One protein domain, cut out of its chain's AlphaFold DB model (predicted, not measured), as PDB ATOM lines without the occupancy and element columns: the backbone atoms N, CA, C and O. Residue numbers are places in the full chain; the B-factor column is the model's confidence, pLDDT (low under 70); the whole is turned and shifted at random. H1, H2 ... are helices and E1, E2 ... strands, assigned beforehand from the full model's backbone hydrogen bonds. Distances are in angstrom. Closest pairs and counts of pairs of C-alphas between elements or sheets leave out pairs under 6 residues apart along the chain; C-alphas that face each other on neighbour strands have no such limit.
ATOM      1  N   ASP A 228     -25.535   2.880 -10.942       66.88
ATOM      2  CA  ASP A 228     -25.745   1.474 -11.261       66.88
ATOM      3  C   ASP A 228     -26.290   0.673 -10.079       66.88
ATOM      4  O   ASP A 228     -27.062  -0.259 -10.300       66.88
ATOM      5  N   ALA A 229     -25.926   1.009  -8.836       72.75
ATOM      6  CA  ALA A 229     -26.454   0.343  -7.646       72.75
ATOM      7  C   ALA A 229     -27.951   0.599  -7.481       72.75
ATOM      8  O   ALA A 229     -28.675  -0.331  -7.136       72.75
ATOM      9  N   PHE A 230     -28.440   1.801  -7.802       76.56
ATOM     10  CA  PHE A 230     -29.879   2.038  -7.762       76.56
ATOM     11  C   PHE A 230     -30.624   1.345  -8.905       76.56
ATOM     12  O   PHE A 230     -31.618   0.662  -8.667       76.56
ATOM     13  N   SER A 231     -30.118   1.441 -10.135       81.19
ATOM     14  CA  SER A 231     -30.693   0.716 -11.279       81.19
ATOM     15  C   SER A 231     -30.755  -0.795 -11.017       81.19
ATOM     16  O   SER A 231     -31.736  -1.466 -11.345       81.19
ATOM     17  N   LEU A 232     -29.725  -1.326 -10.357       86.94
ATOM     18  CA  LEU A 232     -29.667  -2.705  -9.891       86.94
ATOM     19  C   LEU A 232     -30.667  -2.981  -8.758       86.94
ATOM     20  O   LEU A 232     -31.282  -4.044  -8.759       86.94
ATOM     21  N   ALA A 233     -30.863  -2.050  -7.821       87.19
ATOM     22  CA  ALA A 233     -31.848  -2.172  -6.748       87.19
ATOM     23  C   ALA A 233     -33.287  -2.226  -7.282       87.19
ATOM     24  O   ALA A 233     -34.067  -3.043  -6.794       87.19
ATOM     25  N   ILE A 234     -33.624  -1.448  -8.321       88.00
ATOM     26  CA  ILE A 234     -34.924  -1.539  -9.013       88.00
ATOM     27  C   ILE A 234     -35.139  -2.965  -9.534       88.00
ATOM     28  O   ILE A 234     -36.148  -3.601  -9.223       88.00
ATOM     29  N   LEU A 235     -34.176  -3.492 -10.300       92.56
ATOM     30  CA  LEU A 235     -34.289  -4.826 -10.891       92.56
ATOM     31  C   LEU A 235     -34.357  -5.930  -9.837       92.56
ATOM     32  O   LEU A 235     -35.181  -6.836  -9.947       92.56
ATOM     33  N   ARG A 236     -33.499  -5.865  -8.815       95.06
ATOM     34  CA  ARG A 236     -33.474  -6.853  -7.732       95.06
ATOM     35  C   ARG A 236     -34.755  -6.814  -6.906       95.06
ATOM     36  O   ARG A 236     -35.255  -7.873  -6.553       95.06
ATOM     37  N   SER A 237     -35.331  -5.637  -6.672       96.19
ATOM     38  CA  SER A 237     -36.625  -5.493  -5.991       96.19
ATOM     39  C   SER A 237     -37.761  -6.104  -6.808       96.19
ATOM     40  O   SER A 237     -38.568  -6.863  -6.275       96.19
ATOM     41  N   ALA A 238     -37.788  -5.856  -8.119       96.69
ATOM     42  CA  ALA A 238     -38.756  -6.476  -9.021       96.69
ATOM     43  C   ALA A 238     -38.629  -8.007  -9.037       96.69
ATOM     44  O   ALA A 238     -39.626  -8.713  -8.898       96.69
ATOM     45  N   LEU A 239     -37.397  -8.511  -9.147       97.31
ATOM     46  CA  LEU A 239     -37.091  -9.938  -9.127       97.31
ATOM     47  C   LEU A 239     -37.473 -10.582  -7.787       97.31
ATOM     48  O   LEU A 239     -38.105 -11.634  -7.778       97.31
ATOM     49  N   TYR A 240     -37.151  -9.933  -6.668       95.94
ATOM     50  CA  TYR A 240     -37.517 -10.375  -5.324       95.94
ATOM     51  C   TYR A 240     -39.035 -10.552  -5.206       95.94
ATOM     52  O   TYR A 240     -39.519 -11.620  -4.833       95.94
ATOM     53  N   HIS A 241     -39.805  -9.535  -5.598       95.94
ATOM     54  CA  HIS A 241     -41.262  -9.602  -5.545       95.94
ATOM     55  C   HIS A 241     -41.853 -10.631  -6.512       95.94
ATOM     56  O   HIS A 241     -42.874 -11.244  -6.193       95.94
ATOM     57  N   TYR A 242     -41.229 -10.844  -7.671       96.00
ATOM     58  CA  TYR A 242     -41.624 -11.900  -8.599       96.00
ATOM     59  C   TYR A 242     -41.445 -13.282  -7.967       96.00
ATOM     60  O   TYR A 242     -42.383 -14.079  -7.976       96.00
ATOM     61  N   VAL A 243     -40.283 -13.549  -7.364       94.31
ATOM     62  CA  VAL A 243     -39.988 -14.837  -6.721       94.31
ATOM     63  C   VAL A 243     -40.928 -15.092  -5.545       94.31
ATOM     64  O   VAL A 243     -41.514 -16.166  -5.462       94.31
ATOM     65  N   ILE A 244     -41.165 -14.092  -4.689       91.56
ATOM     66  CA  ILE A 244     -42.143 -14.194  -3.591       91.56
ATOM     67  C   ILE A 244     -43.548 -14.523  -4.116       91.56
ATOM     68  O   ILE A 244     -44.284 -15.289  -3.494       91.56
ATOM     69  N   LYS A 245     -43.952 -13.928  -5.245       91.56
ATOM     70  CA  LYS A 245     -45.307 -14.082  -5.783       91.56
ATOM     71  C   LYS A 245     -45.518 -15.406  -6.519       91.56
ATOM     72  O   LYS A 245     -46.610 -15.963  -6.435       91.56
ATOM     73  N   THR A 246     -44.521 -15.860  -7.269       91.88
ATOM     74  CA  THR A 246     -44.623 -17.025  -8.165       91.88
ATOM     75  C   THR A 246     -44.026 -18.298  -7.570       91.88
ATOM     76  O   THR A 246     -44.360 -19.390  -8.017       91.88
ATOM     77  N   GLY A 247     -43.164 -18.168  -6.559       90.75
ATOM     78  CA  GLY A 247     -42.405 -19.261  -5.958       90.75
ATOM     79  C   GLY A 247     -41.116 -19.625  -6.704       90.75
ATOM     80  O   GLY A 247     -40.373 -20.476  -6.217       90.75
ATOM     81  N   GLY A 248     -40.822 -18.993  -7.847       91.56
ATOM     82  CA  GLY A 248     -39.671 -19.320  -8.692       91.56
ATOM     83  C   GLY A 248     -39.033 -18.100  -9.356       91.56
ATOM     84  O   GLY A 248     -39.608 -17.012  -9.403       91.56
ATOM     85  N   PHE A 249     -37.816 -18.276  -9.868       94.62
ATOM     86  CA  PHE A 249     -37.157 -17.252 -10.678       94.62
ATOM     87  C   PHE A 249     -37.771 -17.208 -12.088       94.62
ATOM     88  O   PHE A 249     -38.115 -18.258 -12.631       94.62
ATOM     89  N   PRO A 250     -37.903 -16.018 -12.701       95.06
ATOM     90  CA  PRO A 250     -38.343 -15.911 -14.083       95.06
ATOM     91  C   PRO A 250     -37.327 -16.559 -15.032       95.06
ATOM     92  O   PRO A 250     -36.122 -16.553 -14.776       95.06
ATOM     93  N   HIS A 251     -37.794 -17.064 -16.175       91.62
ATOM     94  CA  HIS A 251     -36.895 -17.598 -17.204       91.62
ATOM     95  C   HIS A 251     -36.011 -16.493 -17.792       91.62
ATOM     96  O   HIS A 251     -34.874 -16.735 -18.199       91.62
ATOM     97  N   SER A 252     -36.537 -15.268 -17.840       93.19
ATOM     98  CA  SER A 252     -35.830 -14.097 -18.340       93.19
ATOM     99  C   SER A 252     -36.250 -12.833 -17.592       93.19
ATOM    100  O   SER A 252     -37.394 -12.699 -17.173       93.19
ATOM    101  N   LEU A 253     -35.368 -11.833 -17.485       89.94
ATOM    102  CA  LEU A 253     -35.759 -10.554 -16.869       89.94
ATOM    103  C   LEU A 253     -36.830  -9.788 -17.670       89.94
ATOM    104  O   LEU A 253     -37.457  -8.891 -17.114       89.94
ATOM    105  N   SER A 254     -37.084 -10.137 -18.937       85.69
ATOM    106  CA  SER A 254     -38.236  -9.607 -19.685       85.69
ATOM    107  C   SER A 254     -39.583 -10.052 -19.114       85.69
ATOM    108  O   SER A 254     -40.583  -9.368 -19.323       85.69
ATOM    109  N   ASP A 255     -39.631 -11.129 -18.325       89.62
ATOM    110  CA  ASP A 255     -40.848 -11.548 -17.616       89.62
ATOM    111  C   ASP A 255     -41.250 -10.531 -16.527       89.62
ATOM    112  O   ASP A 255     -42.385 -10.529 -16.061       89.62
ATOM    113  N   LEU A 256     -40.343  -9.617 -16.146       87.94
ATOM    114  CA  LEU A 256     -40.622  -8.511 -15.223       87.94
ATOM    115  C   LEU A 256     -41.204  -7.271 -15.927       87.94
ATOM    116  O   LEU A 256     -41.745  -6.386 -15.266       87.94
ATOM    117  N   THR A 257     -41.078  -7.178 -17.253       82.62
ATOM    118  CA  THR A 257     -41.509  -6.024 -18.065       82.62
ATOM    119  C   THR A 257     -42.739  -6.340 -18.912       82.62
ATOM    120  O   THR A 257     -42.902  -5.767 -19.987       82.62
ATOM    121  N   GLN A 258     -43.553  -7.303 -18.484       81.31
ATOM    122  CA  GLN A 258     -44.792  -7.656 -19.175       81.31
ATOM    123  C   GLN A 258     -45.780  -6.489 -19.147       81.31
ATOM    124  O   GLN A 258     -45.593  -5.523 -18.407       81.31
ATOM    125  N   ASP A 259     -46.849  -6.599 -19.926       72.38
ATOM    126  CA  ASP A 259     -47.961  -5.660 -19.843       72.38
ATOM    127  C   ASP A 259     -48.707  -5.800 -18.503       72.38
ATOM    128  O   ASP A 259     -48.566  -6.777 -17.754       72.38
ATOM    129  N   PHE A 260     -49.517  -4.790 -18.182       68.62
ATOM    130  CA  PHE A 260     -50.460  -4.871 -17.068       68.62
ATOM    131  C   PHE A 260     -51.338  -6.139 -17.201       68.62
ATOM    132  O   PHE A 260     -51.768  -6.449 -18.311       68.62
ATOM    133  N   PRO A 261     -51.625  -6.885 -16.113       76.38
ATOM    134  CA  PRO A 261     -51.354  -6.572 -14.704       76.38
ATOM    135  C   PRO A 261     -50.010  -7.076 -14.160       76.38
ATOM    136  O   PRO A 261     -49.708  -6.850 -12.992       76.38
ATOM    137  N   ASN A 262     -49.203  -7.753 -14.977       80.31
ATOM    138  CA  ASN A 262     -47.959  -8.398 -14.542       80.31
ATOM    139  C   ASN A 262     -46.717  -7.540 -14.833       80.31
ATOM    140  O   ASN A 262     -45.593  -8.037 -14.869       80.31
ATOM    141  N   ASN A 263     -46.908  -6.237 -15.027       80.81
ATOM    142  CA  ASN A 263     -45.843  -5.272 -15.231       80.81
ATOM    143  C   ASN A 263     -45.135  -4.978 -13.899       80.81
ATOM    144  O   ASN A 263     -45.443  -3.998 -13.217       80.81
ATOM    145  N   TYR A 264     -44.163  -5.811 -13.512       89.50
ATOM    146  CA  TYR A 264     -43.366  -5.578 -12.300       89.50
ATOM    147  C   TYR A 264     -42.563  -4.286 -12.400       89.50
ATOM    148  O   TYR A 264     -42.534  -3.523 -11.443       89.50
ATOM    149  N   ILE A 265     -41.985  -4.003 -13.564       83.31
ATOM    150  CA  ILE A 265     -41.255  -2.773 -13.902       83.31
ATOM    151  C   ILE A 265     -41.624  -2.324 -15.317       83.31
ATOM    152  O   ILE A 265     -42.207  -3.079 -16.086       83.31
ATOM    153  N   SER A 266     -41.353  -1.062 -15.654       77.50
ATOM    154  CA  SER A 266     -41.727  -0.501 -16.967       77.50
ATOM    155  C   SER A 266     -40.772  -0.920 -18.084       77.50
ATOM    156  O   SER A 266     -41.161  -1.027 -19.242       77.50
ATOM    157  N   SER A 267     -39.504  -1.109 -17.741       75.81
ATOM    158  CA  SER A 267     -38.443  -1.538 -18.643       75.81
ATOM    159  C   SER A 267     -37.241  -1.989 -17.819       75.81
ATOM    160  O   SER A 267     -37.119  -1.641 -16.643       75.81
ATOM    161  N   ILE A 268     -36.338  -2.750 -18.437       78.75
ATOM    162  CA  ILE A 268     -35.039  -3.062 -17.836       78.75
ATOM    163  C   ILE A 268     -34.209  -1.765 -17.824       78.75
ATOM    164  O   ILE A 268     -33.930  -1.237 -18.912       78.75
ATOM    165  N   PRO A 269     -33.804  -1.244 -16.645       73.81
ATOM    166  CA  PRO A 269     -33.020  -0.022 -16.543       73.81
ATOM    167  C   PRO A 269     -31.712  -0.118 -17.322       73.81
ATOM    168  O   PRO A 269     -31.080  -1.176 -17.414       73.81
ATOM    169  N   VAL A 270     -31.288   1.010 -17.878       68.06
ATOM    170  CA  VAL A 270     -29.966   1.131 -18.488       68.06
ATOM    171  C   VAL A 270     -28.937   1.165 -17.373       68.06
ATOM    172  O   VAL A 270     -29.035   1.973 -16.457       68.06
ATOM    173  N   ASN A 271     -27.935   0.299 -17.463       66.25
ATOM    174  CA  ASN A 271     -26.753   0.424 -16.634       66.25
ATOM    175  C   ASN A 271     -26.021   1.719 -17.026       66.25
ATOM    176  O   ASN A 271     -25.632   1.875 -18.186       66.25
ATOM    177  N   THR A 272     -25.873   2.655 -16.094       60.41
ATOM    178  CA  THR A 272     -25.432   4.024 -16.362       60.41
ATOM    179  C   THR A 272     -23.959   4.098 -16.743       60.41
ATOM    180  O   THR A 272     -23.624   4.901 -17.609       60.41
ATOM    181  N   LYS A 273     -23.088   3.219 -16.222       67.00
ATOM    182  CA  LYS A 273     -21.667   3.187 -16.633       67.00
ATOM    183  C   LYS A 273     -21.448   2.602 -18.020       67.00
ATOM    184  O   LYS A 273     -20.605   3.084 -18.771       67.00
ATOM    185  N   SER A 274     -22.152   1.524 -18.358       68.06
ATOM    186  CA  SER A 274     -21.979   0.866 -19.659       68.06
ATOM    187  C   SER A 274     -22.908   1.402 -20.748       68.06
ATOM    188  O   SER A 274     -22.698   1.081 -21.919       68.06
ATOM    189  N   HIS A 275     -23.924   2.186 -20.375       70.25
ATOM    190  CA  HIS A 275     -25.016   2.663 -21.228       70.25
ATOM    191  C   HIS A 275     -25.761   1.535 -21.957       70.25
ATOM    192  O   HIS A 275     -26.240   1.699 -23.080       70.25
ATOM    193  N   LYS A 276     -25.844   0.357 -21.331       71.94
ATOM    194  CA  LYS A 276     -26.488  -0.834 -21.894       71.94
ATOM    195  C   LYS A 276     -27.506  -1.400 -20.913       71.94
ATOM    196  O   LYS A 276     -27.278  -1.406 -19.712       71.94
ATOM    197  N   ASN A 277     -28.607  -1.932 -21.427       75.25
ATOM    198  CA  ASN A 277     -29.635  -2.635 -20.649       75.25
ATOM    199  C   ASN A 277     -29.772  -4.115 -21.045       75.25
ATOM    200  O   ASN A 277     -30.720  -4.777 -20.635       75.25
ATOM    201  N   HIS A 278     -28.854  -4.640 -21.862       81.94
ATOM    202  CA  HIS A 278     -28.911  -6.034 -22.283       81.94
ATOM    203  C   HIS A 278     -28.680  -6.971 -21.095       81.94
ATOM    204  O   HIS A 278     -27.886  -6.669 -20.204       81.94
ATOM    205  N   VAL A 279     -29.339  -8.125 -21.123       90.06
ATOM    206  CA  VAL A 279     -29.213  -9.163 -20.100       90.06
ATOM    207  C   VAL A 279     -28.496 -10.361 -20.705       90.06
ATOM    208  O   VAL A 279     -28.833 -10.791 -21.807       90.06
ATOM    209  N   LYS A 280     -27.495 -10.887 -20.000       91.81
ATOM    210  CA  LYS A 280     -26.719 -12.061 -20.408       91.81
ATOM    211  C   LYS A 280     -26.684 -13.107 -19.306       91.81
ATOM    212  O   LYS A 280     -26.592 -12.770 -18.131       91.81
ATOM    213  N   VAL A 281     -26.669 -14.369 -19.722       92.00
ATOM    214  CA  VAL A 281     -26.506 -15.536 -18.838       92.00
ATOM    215  C   VAL A 281     -25.041 -15.896 -18.579       92.00
ATOM    216  O   VAL A 281     -24.743 -16.745 -17.752       92.00
ATOM    217  N   SER A 282     -24.104 -15.244 -19.275       91.00
ATOM    218  CA  SER A 282     -22.658 -15.423 -19.106       91.00
ATOM    219  C   SER A 282     -21.996 -14.099 -18.740       91.00
ATOM    220  O   SER A 282     -22.237 -13.088 -19.405       91.00
ATOM    221  N   PHE A 283     -21.130 -14.109 -17.726       90.00
ATOM    222  CA  PHE A 283     -20.357 -12.932 -17.346       90.00
ATOM    223  C   PHE A 283     -19.172 -12.745 -18.303       90.00
ATOM    224  O   PHE A 283     -18.227 -13.532 -18.283       90.00
ATOM    225  N   ASP A 284     -19.219 -11.710 -19.141       90.88
ATOM    226  CA  ASP A 284     -18.216 -11.445 -20.187       90.88
ATOM    227  C   ASP A 284     -17.637 -10.021 -20.146       90.88
ATOM    228  O   ASP A 284     -16.837  -9.641 -21.002       90.88
ATOM    229  N   ASN A 285     -18.017  -9.233 -19.135       87.38
ATOM    230  CA  ASN A 285     -17.534  -7.872 -18.908       87.38
ATOM    231  C   ASN A 285     -17.869  -6.878 -20.046       87.38
ATOM    232  O   ASN A 285     -17.201  -5.854 -20.195       87.38
ATOM    233  N   THR A 286     -18.900  -7.151 -20.854       86.25
ATOM    234  CA  THR A 286     -19.295  -6.289 -21.988       86.25
ATOM    235  C   THR A 286     -20.302  -5.184 -21.637       86.25
ATOM    236  O   THR A 286     -20.689  -4.408 -22.524       86.25
ATOM    237  N   GLY A 287     -20.699  -5.062 -20.367       85.38
ATOM    238  CA  GLY A 287     -21.694  -4.100 -19.881       85.38
ATOM    239  C   GLY A 287     -23.086  -4.712 -19.723       85.38
ATOM    240  O   GLY A 287     -23.268  -5.896 -19.974       85.38
ATOM    241  N   GLY A 288     -24.071  -3.910 -19.313       85.00
ATOM    242  CA  GLY A 288     -25.434  -4.380 -19.043       85.00
ATOM    243  C   GLY A 288     -25.538  -5.237 -17.778       85.00
ATOM    244  O   GLY A 288     -24.826  -5.007 -16.796       85.00
ATOM    245  N   TRP A 289     -26.423  -6.230 -17.809       88.19
ATOM    246  CA  TRP A 289     -26.789  -7.063 -16.664       88.19
ATOM    247  C   TRP A 289     -26.419  -8.529 -16.892       88.19
ATOM    248  O   TRP A 289     -26.624  -9.086 -17.969       88.19
ATOM    249  N   PHE A 290     -25.885  -9.161 -15.855       93.00
ATOM    250  CA  PHE A 290     -25.661 -10.596 -15.769       93.00
ATOM    251  C   PHE A 290     -26.771 -11.204 -14.915       93.00
ATOM    252  O   PHE A 290     -26.937 -10.800 -13.762       93.00
ATOM    253  N   TYR A 291     -27.509 -12.156 -15.480       95.62
ATOM    254  CA  TYR A 291     -28.598 -12.855 -14.816       95.62
ATOM    255  C   TYR A 291     -28.425 -14.365 -14.956       95.62
ATOM    256  O   TYR A 291     -28.475 -14.899 -16.061       95.62
ATOM    257  N   SER A 292     -28.212 -15.035 -13.831       94.75
ATOM    258  CA  SER A 292     -28.033 -16.480 -13.743       94.75
ATOM    259  C   SER A 292     -28.737 -16.973 -12.476       94.75
ATOM    260  O   SER A 292     -28.097 -17.035 -11.424       94.75
ATOM    261  N   PRO A 293     -30.050 -17.258 -12.538       92.69
ATOM    262  CA  PRO A 293     -30.763 -17.844 -11.412       92.69
ATOM    263  C   PRO A 293     -30.326 -19.306 -11.187       92.69
ATOM    264  O   PRO A 293     -29.821 -19.943 -12.114       92.69
ATOM    265  N   PRO A 294     -30.512 -19.856  -9.977       89.44
ATOM    266  CA  PRO A 294     -30.361 -21.294  -9.728       89.44
ATOM    267  C   PRO A 294     -31.353 -22.126 -10.563       89.44
ATOM    268  O   PRO A 294     -32.515 -21.748 -10.688       89.44
ATOM    269  N   GLU A 295     -30.905 -23.268 -11.101       81.50
ATOM    270  CA  GLU A 295     -31.719 -24.121 -11.990       81.50
ATOM    271  C   GLU A 295     -32.907 -24.788 -11.267       81.50
ATOM    272  O   GLU A 295     -34.000 -24.836 -11.822       81.50
ATOM    273  N   ASP A 296     -32.726 -25.211 -10.010       79.94
ATOM    274  CA  ASP A 296     -33.712 -25.995  -9.242       79.94
ATOM    275  C   ASP A 296     -34.214 -25.257  -7.987       79.94
ATOM    276  O   ASP A 296     -34.282 -25.812  -6.889       79.94
ATOM    277  N   PHE A 297     -34.533 -23.967  -8.113       84.50
ATOM    278  CA  PHE A 297     -35.062 -23.196  -6.986       84.50
ATOM    279  C   PHE A 297     -36.582 -23.298  -6.871       84.50
ATOM    280  O   PHE A 297     -37.322 -23.071  -7.826       84.50
ATOM    281  N   THR A 298     -37.051 -23.562  -5.656       80.56
ATOM    282  CA  THR A 298     -38.447 -23.396  -5.254       80.56
ATOM    283  C   THR A 298     -38.456 -22.719  -3.897       80.56
ATOM    284  O   THR A 298     -37.786 -23.183  -2.977       80.56
ATOM    285  N   LEU A 299     -39.192 -21.618  -3.776       80.88
ATOM    286  CA  LEU A 299     -39.313 -20.908  -2.510       80.88
ATOM    287  C   LEU A 299     -40.098 -21.770  -1.508       80.88
ATOM    288  O   LEU A 299     -41.291 -22.011  -1.701       80.88
ATOM    289  N   ASP A 300     -39.438 -22.216  -0.440       73.56
ATOM    290  CA  ASP A 300     -40.078 -22.822   0.726       73.56
ATOM    291  C   ASP A 300     -40.173 -21.815   1.892       73.56
ATOM    292  O   ASP A 300     -39.746 -20.665   1.802       73.56
ATOM    293  N   HIS A 301     -40.848 -22.194   2.976       57.28
ATOM    294  CA  HIS A 301     -41.308 -21.248   4.002       57.28
ATOM    295  C   HIS A 301     -40.220 -20.678   4.939       57.28
ATOM    296  O   HIS A 301     -40.576 -20.028   5.923       57.28
ATOM    297  N   HIS A 302     -38.925 -20.900   4.688       48.75
ATOM    298  CA  HIS A 302     -37.878 -20.605   5.671       48.75
ATOM    299  C   HIS A 302     -36.809 -19.648   5.112       48.75
ATOM    300  O   HIS A 302     -35.952 -20.043   4.339       48.75
ATOM    301  N   SER A 303     -36.849 -18.404   5.617       57.72
ATOM    302  CA  SER A 303     -35.848 -17.319   5.524       57.72
ATOM    303  C   SER A 303     -35.911 -16.360   4.315       57.72
ATOM    304  O   SER A 303     -35.559 -16.684   3.186       57.72
ATOM    305  N   VAL A 304     -36.292 -15.104   4.595       57.84
ATOM    306  CA  VAL A 304     -36.274 -13.964   3.653       57.84
ATOM    307  C   VAL A 304     -34.847 -13.476   3.355       57.84
ATOM    308  O   VAL A 304     -34.575 -13.058   2.231       57.84
ATOM    309  N   SER A 305     -33.924 -13.561   4.323       61.56
ATOM    310  CA  SER A 305     -32.530 -13.120   4.137       61.56
ATOM    311  C   SER A 305     -31.789 -13.963   3.102       61.56
ATOM    312  O   SER A 305     -30.973 -13.445   2.341       61.56
ATOM    313  N   ASP A 306     -32.123 -15.250   3.026       76.94
ATOM    314  CA  ASP A 306     -31.517 -16.183   2.075       76.94
ATOM    315  C   ASP A 306     -31.948 -15.822   0.646       76.94
ATOM    316  O   ASP A 306     -31.158 -15.902  -0.296       76.94
ATOM    317  N   LEU A 307     -33.187 -15.340   0.487       84.81
ATOM    318  CA  LEU A 307     -33.689 -14.864  -0.793       84.81
ATOM    319  C   LEU A 307     -33.000 -13.566  -1.230       84.81
ATOM    320  O   LEU A 307     -32.638 -13.448  -2.396       84.81
ATOM    321  N   GLU A 308     -32.786 -12.596  -0.339       84.81
ATOM    322  CA  GLU A 308     -32.082 -11.348  -0.680       84.81
ATOM    323  C   GLU A 308     -30.653 -11.612  -1.181       84.81
ATOM    324  O   GLU A 308     -30.241 -11.071  -2.215       84.81
ATOM    325  N   GLU A 309     -29.915 -12.497  -0.505       83.00
ATOM    326  CA  GLU A 309     -28.580 -12.920  -0.934       83.00
ATOM    327  C   GLU A 309     -28.627 -13.676  -2.270       83.00
ATOM    328  O   GLU A 309     -27.822 -13.415  -3.175       83.00
ATOM    329  N   LEU A 310     -29.602 -14.569  -2.449       87.81
ATOM    330  CA  LEU A 310     -29.778 -15.310  -3.694       87.81
ATOM    331  C   LEU A 310     -30.106 -14.385  -4.875       87.81
ATOM    332  O   LEU A 310     -29.544 -14.528  -5.962       87.81
ATOM    333  N   ILE A 311     -30.957 -13.382  -4.666       91.62
ATOM    334  CA  ILE A 311     -31.266 -12.339  -5.651       91.62
ATOM    335  C   ILE A 311     -30.001 -11.542  -5.991       91.62
ATOM    336  O   ILE A 311     -29.687 -11.335  -7.169       91.62
ATOM    337  N   ALA A 312     -29.240 -11.123  -4.977       86.88
ATOM    338  CA  ALA A 312     -28.018 -10.350  -5.165       86.88
ATOM    339  C   ALA A 312     -26.919 -11.136  -5.902       86.88
ATOM    340  O   ALA A 312     -26.131 -10.559  -6.662       86.88
ATOM    341  N   THR A 313     -26.862 -12.452  -5.708       86.81
ATOM    342  CA  THR A 313     -25.906 -13.329  -6.387       86.81
ATOM    343  C   THR A 313     -26.347 -13.706  -7.802       86.81
ATOM    344  O   THR A 313     -25.486 -13.779  -8.684       86.81
ATOM    345  N   SER A 314     -27.655 -13.844  -8.036       91.94
ATOM    346  CA  SER A 314     -28.246 -14.198  -9.334       91.94
ATOM    347  C   SER A 314     -28.280 -13.037 -10.327       91.94
ATOM    348  O   SER A 314     -28.237 -13.272 -11.532       91.94
ATOM    349  N   LEU A 315     -28.354 -11.787  -9.851       93.38
ATOM    350  CA  LEU A 315     -28.418 -10.594 -10.697       93.38
ATOM    351  C   LEU A 315     -27.343  -9.565 -10.332       93.38
ATOM    352  O   LEU A 315     -27.341  -8.999  -9.233       93.38
ATOM    353  N   LYS A 316     -26.441  -9.288 -11.280       90.75
ATOM    354  CA  LYS A 316     -25.277  -8.399 -11.110       90.75
ATOM    355  C   LYS A 316     -25.041  -7.528 -12.349       90.75
ATOM    356  O   LYS A 316     -25.509  -7.869 -13.432       90.75
ATOM    357  N   PRO A 317     -24.263  -6.439 -12.248       88.56
ATOM    358  CA  PRO A 317     -23.735  -5.761 -13.429       88.56
ATOM    359  C   PRO A 317     -22.796  -6.699 -14.201       88.56
ATOM    360  O   PRO A 317     -21.952  -7.358 -13.594       88.56
ATOM    361  N   ASN A 318     -22.898  -6.754 -15.530       89.25
ATOM    362  CA  ASN A 318     -22.036  -7.587 -16.380       89.25
ATOM    363  C   ASN A 318     -20.733  -6.857 -16.765       89.25
ATOM    364  O   ASN A 318     -20.388  -6.692 -17.936       89.25
ATOM    365  N   PHE A 319     -20.037  -6.344 -15.752       84.31
ATOM    366  CA  PHE A 319     -18.705  -5.749 -15.841       84.31
ATOM    367  C   PHE A 319     -18.086  -5.590 -14.446       84.31
ATOM    368  O   PHE A 319     -18.730  -5.839 -13.422       84.31
ATOM    369  N   LYS A 320     -16.809  -5.197 -14.397       81.56
ATOM    370  CA  LYS A 320     -16.084  -4.926 -13.152       81.56
ATOM    371  C   LYS A 320     -16.728  -3.757 -12.400       81.56
ATOM    372  O   LYS A 320     -16.605  -2.605 -12.803       81.56
ATOM    373  N   HIS A 321     -17.363  -4.070 -11.280       74.50
ATOM    374  CA  HIS A 321     -18.165  -3.157 -10.478       74.50
ATOM    375  C   HIS A 321     -18.032  -3.518  -8.981       74.50
ATOM    376  O   HIS A 321     -17.819  -4.691  -8.663       74.50
ATOM    377  N   PRO A 322     -18.168  -2.577  -8.027       68.75
ATOM    378  CA  PRO A 322     -18.214  -2.924  -6.598       68.75
ATOM    379  C   PRO A 322     -19.278  -3.999  -6.296       68.75
ATOM    380  O   PRO A 322     -18.980  -5.059  -5.738       68.75
ATOM    381  N   CYS A 323     -20.481  -3.808  -6.846       67.44
ATOM    382  CA  CYS A 323     -21.586  -4.770  -6.763       67.44
ATOM    383  C   CYS A 323     -21.405  -6.108  -7.498       67.44
ATOM    384  O   CYS A 323     -22.277  -6.967  -7.367       67.44
ATOM    385  N   THR A 324     -20.317  -6.349  -8.243       59.47
ATOM    386  CA  THR A 324     -20.067  -7.693  -8.802       59.47
ATOM    387  C   THR A 324     -19.605  -8.681  -7.726       59.47
ATOM    388  O   THR A 324     -19.822  -9.887  -7.870       59.47
ATOM    389  N   LYS A 325     -18.965  -8.188  -6.652       58.31
ATOM    390  CA  LYS A 325     -18.445  -9.013  -5.548       58.31
ATOM    391  C   LYS A 325     -19.392  -9.061  -4.353       58.31
ATOM    392  O   LYS A 325     -19.708 -10.152  -3.897       58.31
TER     393      LYS A 325
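AT A GLANCE: This is residues 228 to 325 of the 525 residues of the protein "L,D-transpeptidase" of Lysinibacillus yapensis (UniProt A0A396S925). Long helix H1 and shorter H3 pack together at a steep tilt, with a small two-strand ribbon, E1 and E2, where H3 ends; two long stretches with no named element, residues 257 to 288 and 292 to 303, make up much of the rest. Under half of the 98 printed residues are in named elements, mostly helix: H1 H2 E1 H3 E2 H4, with E1 - E2 antiparallel. It is compact, radius of gyration of the C-alphas 12.9 A, spanning 37 by 31 by 22 A.

HOW THE PARTS SIT: Start at H1, residues 228 to 246: its residues 238 to 242 alone touch H2, residues 253 to 256, the closest C-alphas being Ala 238 and Leu 256, 6.8 A. Its residues 236 to 240 alone touch H3, residues 304 to 314, at a steep tilt of 57 degrees, opposite ways; the closest C-alphas are Arg 236 and Ile 311, 6.3 A. Between E1, residues 289 to 291, and E2, residues 315 to 317, N 290 and O 316 are within hydrogen-bond range, 2.8 A. In H1 and H3 every O i to N i+4 pair is within range; H2 and H4, residues 322 to 325, are too short.

IN THESE COORDINATES: Find C-alpha 228 at (-25.745, 1.474, -11.261); H1 runs 26.6 A. H4 ends at C-alpha 325, (-18.445, -9.013, -5.548).

THE WHOLE: The printed part has no cut; H2 to E1 and E1 to H3 are long links. Sixteen residues have pLDDT under 70, among them 301 to 305.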